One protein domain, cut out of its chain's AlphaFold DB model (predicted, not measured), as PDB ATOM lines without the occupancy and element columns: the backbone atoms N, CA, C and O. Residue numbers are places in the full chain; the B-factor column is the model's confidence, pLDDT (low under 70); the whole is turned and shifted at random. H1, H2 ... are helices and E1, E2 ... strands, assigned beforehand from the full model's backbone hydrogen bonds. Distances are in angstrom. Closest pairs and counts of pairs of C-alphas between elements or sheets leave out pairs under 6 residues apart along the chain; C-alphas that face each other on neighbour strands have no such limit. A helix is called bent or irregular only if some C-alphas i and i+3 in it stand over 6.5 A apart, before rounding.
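Overview. This is residues 378 to 440 of the 480 residues of the protein "RING finger 37" of Labeo rohita (UniProt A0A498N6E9). Two small three-stranded sheets stand partly face to face as a sandwich, and a single helix, H1, covers the other side of the first sheet, giving the order helix, sheet, sheet. A long link, residues 407 to 422, runs from H1 back to the second sheet, where residues 417 to 418 pair antiparallel with residues 423 to 424 of E4. The printed part has 63 residues with one named helix and six named strands, in the order E1 E2 E3 H1 E4 E5 E6; the sheets, E1 - E2 - E3 and E4 - E5 - E6, are antiparallel, and the class is mixed, helices and strands. The whole is compact, with a radius of gyration of the C-alphas of 11.0 A, and spans 29 by 23 by 16 A.

Arrangement. E1, residues 378 to 380, and E2, residues 383 to 386, form a hairpin at 149 degrees, with N 379 and O 383 3.0 A apart. E2 forms a hairpin with E3, residues 390 to 393, at 168 degrees, with N 392 and O 384 2.8 A apart. These three strands are a meander, each the antiparallel neighbour of the one before. H1, residues 396 to 406, is on this sheet at a height over the sheet of 7.5 A; it is over E1 and runs across the strands, at 70 degrees to E1 on the local plane. The closest C-alphas of H1 and E1 are those of Cys 401 and Cys 378, 5.4 A apart. H1 is irregular, but only just: C-alphas 397 and 400 are 6.7 A apart. In its backbone 1 of 7 O i to N i+4 pairs is within hydrogen-bond range, beside 7 of 8 O i to N i+3 pairs. A second meander follows: E4, residues 423 to 427, forms a hairpin with E5, residues 430 to 432, with N 424 and O 432 2.8 A apart, and E5 one with E6, residues 437 to 439, with N 438 and O 431 2.8 A apart. The parts of the two sheets that face each other are 9.1 A centre to centre, with best planes 24 degrees apart. The closest C-alphas of E2 and E4 are those of Cys 385 and Ala 426, 5.8 A apart. H1 is not on the second sheet.

Along the chain. E1 begins at C-alpha 378, (179.637, 85.266, 213.780). E2 is 10.4 A long and E3 10.0 A. H1, 17.8 A long, begins at C-alpha 396, (172.236, 89.277, 204.010). E4, the longest strand by residues, is 12.0 A long. E6 ends at C-alpha 439, (193.718, 94.227, 208.333).

Size, cuts and confidence. The two C-alphas farthest apart, those of Pro 408 and Gly 429, are 31.1 A apart. The printed part has no cut, and its long link is H1 to E4. The mean pLDDT of the printed part is 82.3; residues 408 to 409 and residue 420 are under 70.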
ATOM      1  N   CYS A 378     179.977  83.915 213.369       87.25
ATOM      2  CA  CYS A 378     179.637  85.266 213.780       87.25
ATOM      3  C   CYS A 378     180.699  85.845 214.729       87.25
ATOM      4  O   CYS A 378     181.171  85.157 215.633       87.25
ATOM      5  N   PHE A 379     181.095  87.100 214.486       87.19
ATOM      6  CA  PHE A 379     181.995  87.884 215.354       87.19
ATOM      7  C   PHE A 379     181.305  89.122 215.948       87.19
ATOM      8  O   PHE A 379     181.761  89.672 216.947       87.19
ATOM      9  N   GLY A 380     180.175  89.521 215.365       85.94
ATOM     10  CA  GLY A 380     179.310  90.598 215.826       85.94
ATOM     11  C   GLY A 380     177.982  90.569 215.063       85.94
ATOM     12  O   GLY A 380     177.867  89.859 214.058       85.94
ATOM     13  N   PRO A 381     176.973  91.358 215.468       83.88
ATOM     14  CA  PRO A 381     175.607  91.260 214.945       83.88
ATOM     15  C   PRO A 381     175.436  91.651 213.468       83.88
ATOM     16  O   PRO A 381     174.335  91.563 212.941       83.88
ATOM     17  N   GLY A 382     176.500  92.068 212.784       87.75
ATOM     18  CA  GLY A 382     176.532  92.236 211.331       87.75
ATOM     19  C   GLY A 382     177.833  91.741 210.701       87.75
ATOM     20  O   GLY A 382     178.190  92.242 209.639       87.75
ATOM     21  N   ILE A 383     178.564  90.833 211.360       88.19
ATOM     22  CA  ILE A 383     179.915  90.399 210.970       88.19
ATOM     23  C   ILE A 383     179.989  88.871 210.987       88.19
ATOM     24  O   ILE A 383     179.883  88.251 212.046       88.19
ATOM     25  N   CYS A 384     180.227  88.271 209.819       89.00
ATOM     26  CA  CYS A 384     180.497  86.841 209.681       89.00
ATOM     27  C   CYS A 384     181.827  86.614 208.957       89.00
ATOM     28  O   CYS A 384     182.041  87.175 207.885       89.00
ATOM     29  N   CYS A 385     182.701  85.776 209.511       88.50
ATOM     30  CA  CYS A 385     184.027  85.499 208.961       88.50
ATOM     31  C   CYS A 385     184.286  83.998 208.823       88.50
ATOM     32  O   CYS A 385     183.911  83.213 209.696       88.50
ATOM     33  N   GLY A 386     184.938  83.597 207.733       85.31
ATOM     34  CA  GLY A 386     185.172  82.196 207.395       85.31
ATOM     35  C   GLY A 386     186.361  81.990 206.464       85.31
ATOM     36  O   GLY A 386     186.539  82.736 205.504       85.31
ATOM     37  N   ALA A 387     187.162  80.948 206.704       75.06
ATOM     38  CA  ALA A 387     188.444  80.736 206.019       75.06
ATOM     39  C   ALA A 387     188.344  80.614 204.480       75.06
ATOM     40  O   ALA A 387     189.294  80.952 203.780       75.06
ATOM     41  N   GLY A 388     187.199  80.167 203.946       72.19
ATOM     42  CA  GLY A 388     186.909  80.137 202.502       72.19
ATOM     43  C   GLY A 388     186.089  81.324 201.972       72.19
ATOM     44  O   GLY A 388     185.877  81.424 200.766       72.19
ATOM     45  N   LEU A 389     185.610  82.206 202.857       77.31
ATOM     46  CA  LEU A 389     184.645  83.279 202.567       77.31
ATOM     47  C   LEU A 389     185.227  84.692 202.753       77.31
ATOM     48  O   LEU A 389     184.682  85.654 202.215       77.31
ATOM     49  N   GLY A 390     186.314  84.831 203.518       82.69
ATOM     50  CA  GLY A 390     186.762  86.122 204.041       82.69
ATOM     51  C   GLY A 390     185.862  86.596 205.187       82.69
ATOM     52  O   GLY A 390     185.275  85.776 205.892       82.69
ATOM     53  N   CYS A 391     185.741  87.913 205.363       89.00
ATOM     54  CA  CYS A 391     184.797  88.529 206.296       89.00
ATOM     55  C   CYS A 391     183.723  89.317 205.540       89.00
ATOM     56  O   CYS A 391     184.032  90.191 204.729       89.00
ATOM     57  N   LEU A 392     182.462  89.018 205.837       86.81
ATOM     58  CA  LEU A 392     181.277  89.706 205.344       86.81
ATOM     59  C   LEU A 392     180.761  90.652 206.432       86.81
ATOM     60  O   LEU A 392     180.564  90.233 207.573       86.81
ATOM     61  N   LEU A 393     180.531  91.916 206.067       89.81
ATOM     62  CA  LEU A 393     179.991  92.941 206.959       89.81
ATOM     63  C   LEU A 393     178.701  93.520 206.365       89.81
ATOM     64  O   LEU A 393     178.699  94.001 205.232       89.81
ATOM     65  N   GLY A 394     177.600  93.461 207.119       82.88
ATOM     66  CA  GLY A 394     176.297  94.020 206.735       82.88
ATOM     67  C   GLY A 394     175.616  93.361 205.525       82.88
ATOM     68  O   GLY A 394     174.691  93.941 204.957       82.88
ATOM     69  N   SER A 395     176.065  92.175 205.104       80.56
ATOM     70  CA  SER A 395     175.485  91.415 203.988       80.56
ATOM     71  C   SER A 395     174.306  90.538 204.461       80.56
ATOM     72  O   SER A 395     174.208  90.258 205.660       80.56
ATOM     73  N   PRO A 396     173.393  90.074 203.584       78.88
ATOM     74  CA  PRO A 396     172.236  89.277 204.010       78.88
ATOM     75  C   PRO A 396     172.620  87.935 204.661       78.88
ATOM     76  O   PRO A 396     171.866  87.414 205.479       78.88
ATOM     77  N   GLU A 397     173.808  87.404 204.380       75.75
ATOM     78  CA  GLU A 397     174.366  86.216 205.036       75.75
ATOM     79  C   GLU A 397     174.654  86.466 206.532       75.75
ATOM     80  O   GLU A 397     174.540  85.554 207.352       75.75
ATOM     81  N   THR A 398     174.944  87.718 206.918       82.69
ATOM     82  CA  THR A 398     175.183  88.119 208.319       82.69
ATOM     83  C   THR A 398     173.905  88.232 209.157       82.69
ATOM     84  O   THR A 398     173.992  88.360 210.377       82.69
ATOM     85  N   LEU A 399     172.707  88.099 208.563       80.38
ATOM     86  CA  LEU A 399     171.435  88.115 209.306       80.38
ATOM     87  C   LEU A 399     171.346  87.000 210.362       80.38
ATOM     88  O   LEU A 399     170.701  87.185 211.390       80.38
ATOM     89  N   SER A 400     172.037  85.872 210.156       80.62
ATOM     90  CA  SER A 400     172.137  84.814 211.177       80.62
ATOM     91  C   SER A 400     172.892  85.274 212.433       80.62
ATOM     92  O   SER A 400     172.614  84.776 213.516       80.62
ATOM     93  N   CYS A 401     173.788  86.260 212.317       83.44
ATOM     94  CA  CYS A 401     174.518  86.841 213.445       83.44
ATOM     95  C   CYS A 401     173.682  87.874 214.216       83.44
ATOM     96  O   CYS A 401     173.854  88.030 215.422       83.44
ATOM     97  N   MET A 402     172.693  88.518 213.576       82.44
ATOM     98  CA  MET A 402     171.708  89.341 214.300       82.44
ATOM     99  C   MET A 402     170.890  88.518 215.310       82.44
ATOM    100  O   MET A 402     170.426  89.069 216.307       82.44
ATOM    101  N   GLN A 403     170.723  87.212 215.068       77.00
ATOM    102  CA  GLN A 403     170.002  86.300 215.958       77.00
ATOM    103  C   GLN A 403     170.735  86.075 217.294       77.00
ATOM    104  O   GLN A 403     170.083  85.783 218.296       77.00
ATOM    105  N   GLU A 404     172.062  86.252 217.349       74.62
ATOM    106  CA  GLU A 404     172.840  86.074 218.585       74.62
ATOM    107  C   GLU A 404     172.494  87.112 219.656       74.62
ATOM    108  O   GLU A 404     172.483  86.784 220.839       74.62
ATOM    109  N   ASN A 405     172.078  88.321 219.258       76.19
ATOM    110  CA  ASN A 405     171.573  89.351 220.178       76.19
ATOM    111  C   ASN A 405     170.315  88.917 220.962       76.19
ATOM    112  O   ASN A 405     169.898  89.617 221.884       76.19
ATOM    113  N   LEU A 406     169.680  87.802 220.583       75.94
ATOM    114  CA  LEU A 406     168.522  87.223 221.270       75.94
ATOM    115  C   LEU A 406     168.907  86.072 222.220       75.94
ATOM    116  O   LEU A 406     168.032  85.523 222.891       75.94
ATOM    117  N   LEU A 407     170.192  85.701 222.300       75.75
ATOM    118  CA  LEU A 407     170.702  84.649 223.182       75.75
ATOM    119  C   LEU A 407     171.246  85.250 224.496       75.75
ATOM    120  O   LEU A 407     172.137  86.099 224.467       75.75
ATOM    121  N   PRO A 408     170.759  84.819 225.677       55.78
ATOM    122  CA  PRO A 408     171.206  85.361 226.957       55.78
ATOM    123  C   PRO A 408     172.529  84.726 227.426       55.78
ATOM    124  O   PRO A 408     172.539  83.854 228.295       55.78
ATOM    125  N   GLY A 409     173.656  85.184 226.877       64.94
ATOM    126  CA  GLY A 409     174.996  84.857 227.379       64.94
ATOM    127  C   GLY A 409     176.125  85.243 226.413       64.94
ATOM    128  O   GLY A 409     175.893  85.291 225.208       64.94
ATOM    129  N   PRO A 410     177.350  85.512 226.905       70.75
ATOM    130  CA  PRO A 410     178.501  85.749 226.038       70.75
ATOM    131  C   PRO A 410     178.918  84.449 225.337       70.75
ATOM    132  O   PRO A 410     179.144  83.431 225.995       70.75
ATOM    133  N   CYS A 411     179.048  84.491 224.011       76.06
ATOM    134  CA  CYS A 411     179.619  83.398 223.230       76.06
ATOM    135  C   CYS A 411     181.130  83.591 223.030       76.06
ATOM    136  O   CYS A 411     181.632  84.717 223.036       76.06
ATOM    137  N   GLU A 412     181.872  82.495 222.854       73.25
ATOM    138  CA  GLU A 412     183.284  82.569 222.476       73.25
ATOM    139  C   GLU A 412     183.456  82.478 220.957       73.25
ATOM    140  O   GLU A 412     183.185  81.452 220.324       73.25
ATOM    141  N   THR A 413     183.959  83.569 220.385       72.75
ATOM    142  CA  THR A 413     184.551  83.612 219.050       72.75
ATOM    143  C   THR A 413     185.855  82.814 219.024       72.75
ATOM    144  O   THR A 413     186.652  82.849 219.963       72.75
ATOM    145  N   GLY A 414     186.086  82.083 217.931       72.31
ATOM    146  CA  GLY A 414     187.362  81.403 217.698       72.31
ATOM    147  C   GLY A 414     188.482  82.382 217.323       72.31
ATOM    148  O   GLY A 414     188.221  83.537 216.996       72.31
ATOM    149  N   GLY A 415     189.720  81.889 217.333       78.19
ATOM    150  CA  GLY A 415     190.905  82.655 216.941       78.19
ATOM    151  C   GLY A 415     191.687  83.251 218.115       78.19
ATOM    152  O   GLY A 415     191.180  83.424 219.231       78.19
ATOM    153  N   THR A 416     192.957  83.544 217.841       84.88
ATOM    154  CA  THR A 416     193.870  84.281 218.721       84.88
ATOM    155  C   THR A 416     193.415  85.729 218.884       84.88
ATOM    156  O   THR A 416     192.790  86.296 217.990       84.88
ATOM    157  N   SER A 417     193.710  86.335 220.034       87.75
ATOM    158  CA  SER A 417     193.432  87.756 220.276       87.75
ATOM    159  C   SER A 417     194.377  88.658 219.480       87.75
ATOM    160  O   SER A 417     195.565  88.362 219.375       87.75
ATOM    161  N   CYS A 418     193.849  89.769 218.967       88.25
ATOM    162  CA  CYS A 418     194.557  90.746 218.139       88.25
ATOM    163  C   CYS A 418     194.074  92.176 218.432       88.25
ATOM    164  O   CYS A 418     193.023  92.392 219.049       88.25
ATOM    165  N   GLY A 419     194.865  93.165 218.010       81.94
ATOM    166  CA  GLY A 419     194.646  94.569 218.352       81.94
ATOM    167  C   GLY A 419     194.621  94.858 219.865       81.94
ATOM    168  O   GLY A 419     195.017  94.051 220.704       81.94
ATOM    169  N   SER A 420     194.152  96.054 220.227       69.38
ATOM    170  CA  SER A 420     194.087  96.537 221.619       69.38
ATOM    171  C   SER A 420     192.678  96.547 222.227       69.38
ATOM    172  O   SER A 420     192.538  96.836 223.413       69.38
ATOM    173  N   GLN A 421     191.642  96.242 221.439       71.56
ATOM    174  CA  GLN A 421     190.228  96.354 221.836       71.56
ATOM    175  C   GLN A 421     189.548  94.999 222.115       71.56
ATOM    176  O   GLN A 421     188.332  94.936 222.248       71.56
ATOM    177  N   GLY A 422     190.323  93.913 222.223       78.25
ATOM    178  CA  GLY A 422     189.790  92.565 222.469       78.25
ATOM    179  C   GLY A 422     189.273  91.844 221.219       78.25
ATOM    180  O   GLY A 422     188.494  90.902 221.347       78.25
ATOM    181  N   GLY A 423     189.706  92.271 220.028       87.69
ATOM    182  CA  GLY A 423     189.403  91.585 218.773       87.69
ATOM    183  C   GLY A 423     190.061  90.204 218.673       87.69
ATOM    184  O   GLY A 423     190.946  89.850 219.460       87.69
ATOM    185  N   ARG A 424     189.627  89.415 217.687       89.56
ATOM    186  CA  ARG A 424     190.190  88.097 217.363       89.56
ATOM    187  C   ARG A 424     190.477  87.929 215.875       89.56
ATOM    188  O   ARG A 424     189.775  88.481 215.028       89.56
ATOM    189  N   CYS A 425     191.499  87.135 215.571       90.81
ATOM    190  CA  CYS A 425     191.873  86.774 214.211       90.81
ATOM    191  C   CYS A 425     190.789  85.889 213.594       90.81
ATOM    192  O   CYS A 425     190.615  84.733 213.988       90.81
ATOM    193  N   ALA A 426     190.039  86.457 212.653       88.44
ATOM    194  CA  ALA A 426     188.813  85.864 212.134       88.44
ATOM    195  C   ALA A 426     189.038  85.102 210.815       88.44
ATOM    196  O   ALA A 426     188.416  84.068 210.572       88.44
ATOM    197  N   VAL A 427     189.970  85.599 209.997       88.06
ATOM    198  CA  VAL A 427     190.607  84.932 208.847       88.06
ATOM    199  C   VAL A 427     192.060  85.439 208.746       88.06
ATOM    200  O   VAL A 427     192.374  86.460 209.366       88.06
ATOM    201  N   PRO A 428     192.965  84.786 207.988       87.00
ATOM    202  CA  PRO A 428     194.338  85.264 207.850       87.00
ATOM    203  C   PRO A 428     194.421  86.718 207.366       87.00
ATOM    204  O   PRO A 428     193.738  87.121 206.424       87.00
ATOM    205  N   GLY A 429     195.254  87.508 208.041       87.25
ATOM    206  CA  GLY A 429     195.436  88.939 207.823       87.25
ATOM    207  C   GLY A 429     194.298  89.838 208.321       87.25
ATOM    208  O   GLY A 429     194.331  91.029 208.013       87.25
ATOM    209  N   VAL A 430     193.289  89.321 209.042       90.06
ATOM    210  CA  VAL A 430     192.112  90.099 209.477       90.06
ATOM    211  C   VAL A 430     191.791  89.893 210.960       90.06
ATOM    212  O   VAL A 430     191.413  88.800 211.391       90.06
ATOM    213  N   CYS A 431     191.856  90.988 211.717       91.62
ATOM    214  CA  CYS A 431     191.371  91.083 213.089       91.62
ATOM    215  C   CYS A 431     189.940  91.642 213.098       91.62
ATOM    216  O   CYS A 431     189.680  92.647 212.434       91.62
ATOM    217  N   CYS A 432     189.021  91.034 213.851       91.25
ATOM    218  CA  CYS A 432     187.652  91.531 214.015       91.25
ATOM    219  C   CYS A 432     187.257  91.657 215.487       91.25
ATOM    220  O   CYS A 432     187.571  90.791 216.306       91.25
ATOM    221  N   ASP A 433     186.516  92.715 215.794       88.50
ATOM    222  CA  ASP A 433     185.768  92.901 217.034       88.50
ATOM    223  C   ASP A 433     184.250  92.806 216.747       88.50
ATOM    224  O   ASP A 433     183.836  92.324 215.689       88.50
ATOM    225  N   SER A 434     183.404  93.210 217.698       85.75
ATOM    226  CA  SER A 434     181.942  93.139 217.563       85.75
ATOM    227  C   SER A 434     181.328  94.190 216.627       85.75
ATOM    228  O   SER A 434     180.161  94.057 216.255       85.75
ATOM    229  N   GLU A 435     182.071  95.238 216.264       86.12
ATOM    230  CA  GLU A 435     181.601  96.379 215.465       86.12
ATOM    231  C   GLU A 435     182.367  96.545 214.140       86.12
ATOM    232  O   GLU A 435     181.828  97.110 213.184       86.12
ATOM    233  N   SER A 436     183.606  96.050 214.052       88.12
ATOM    234  CA  SER A 436     184.503  96.269 212.918       88.12
ATOM    235  C   SER A 436     185.449  95.097 212.617       88.12
ATOM    236  O   SER A 436     185.706  94.233 213.453       88.12
ATOM    237  N   CYS A 437     186.005  95.099 211.402       91.12
ATOM    238  CA  CYS A 437     187.140  94.263 211.011       91.12
ATOM    239  C   CYS A 437     188.223  95.137 210.368       91.12
ATOM    240  O   CYS A 437     187.919  96.009 209.549       91.12
ATOM    241  N   VAL A 438     189.485  94.869 210.692       91.88
ATOM    242  CA  VAL A 438     190.669  95.575 210.184       91.88
ATOM    243  C   VAL A 438     191.718  94.586 209.684       91.88
ATOM    244  O   VAL A 438     191.776  93.443 210.134       91.88
ATOM    245  N   LEU A 439     192.564  95.024 208.747       89.06
ATOM    246  CA  LEU A 439     193.718  94.227 208.333       89.06
ATOM    247  C   LEU A 439     194.793  94.281 209.425       89.06
ATOM    248  O   LEU A 439     195.232  95.372 209.790       89.06
ATOM    249  N   ASP A 440     195.215  93.117 209.909       86.44
ATOM    250  CA  ASP A 440     196.174  92.971 211.007       86.44
ATOM    251  C   ASP A 440     197.228  91.904 210.638       86.44
ATOM    252  O   ASP A 440     196.860  90.747 210.403       86.44
TER     253      ASP A 440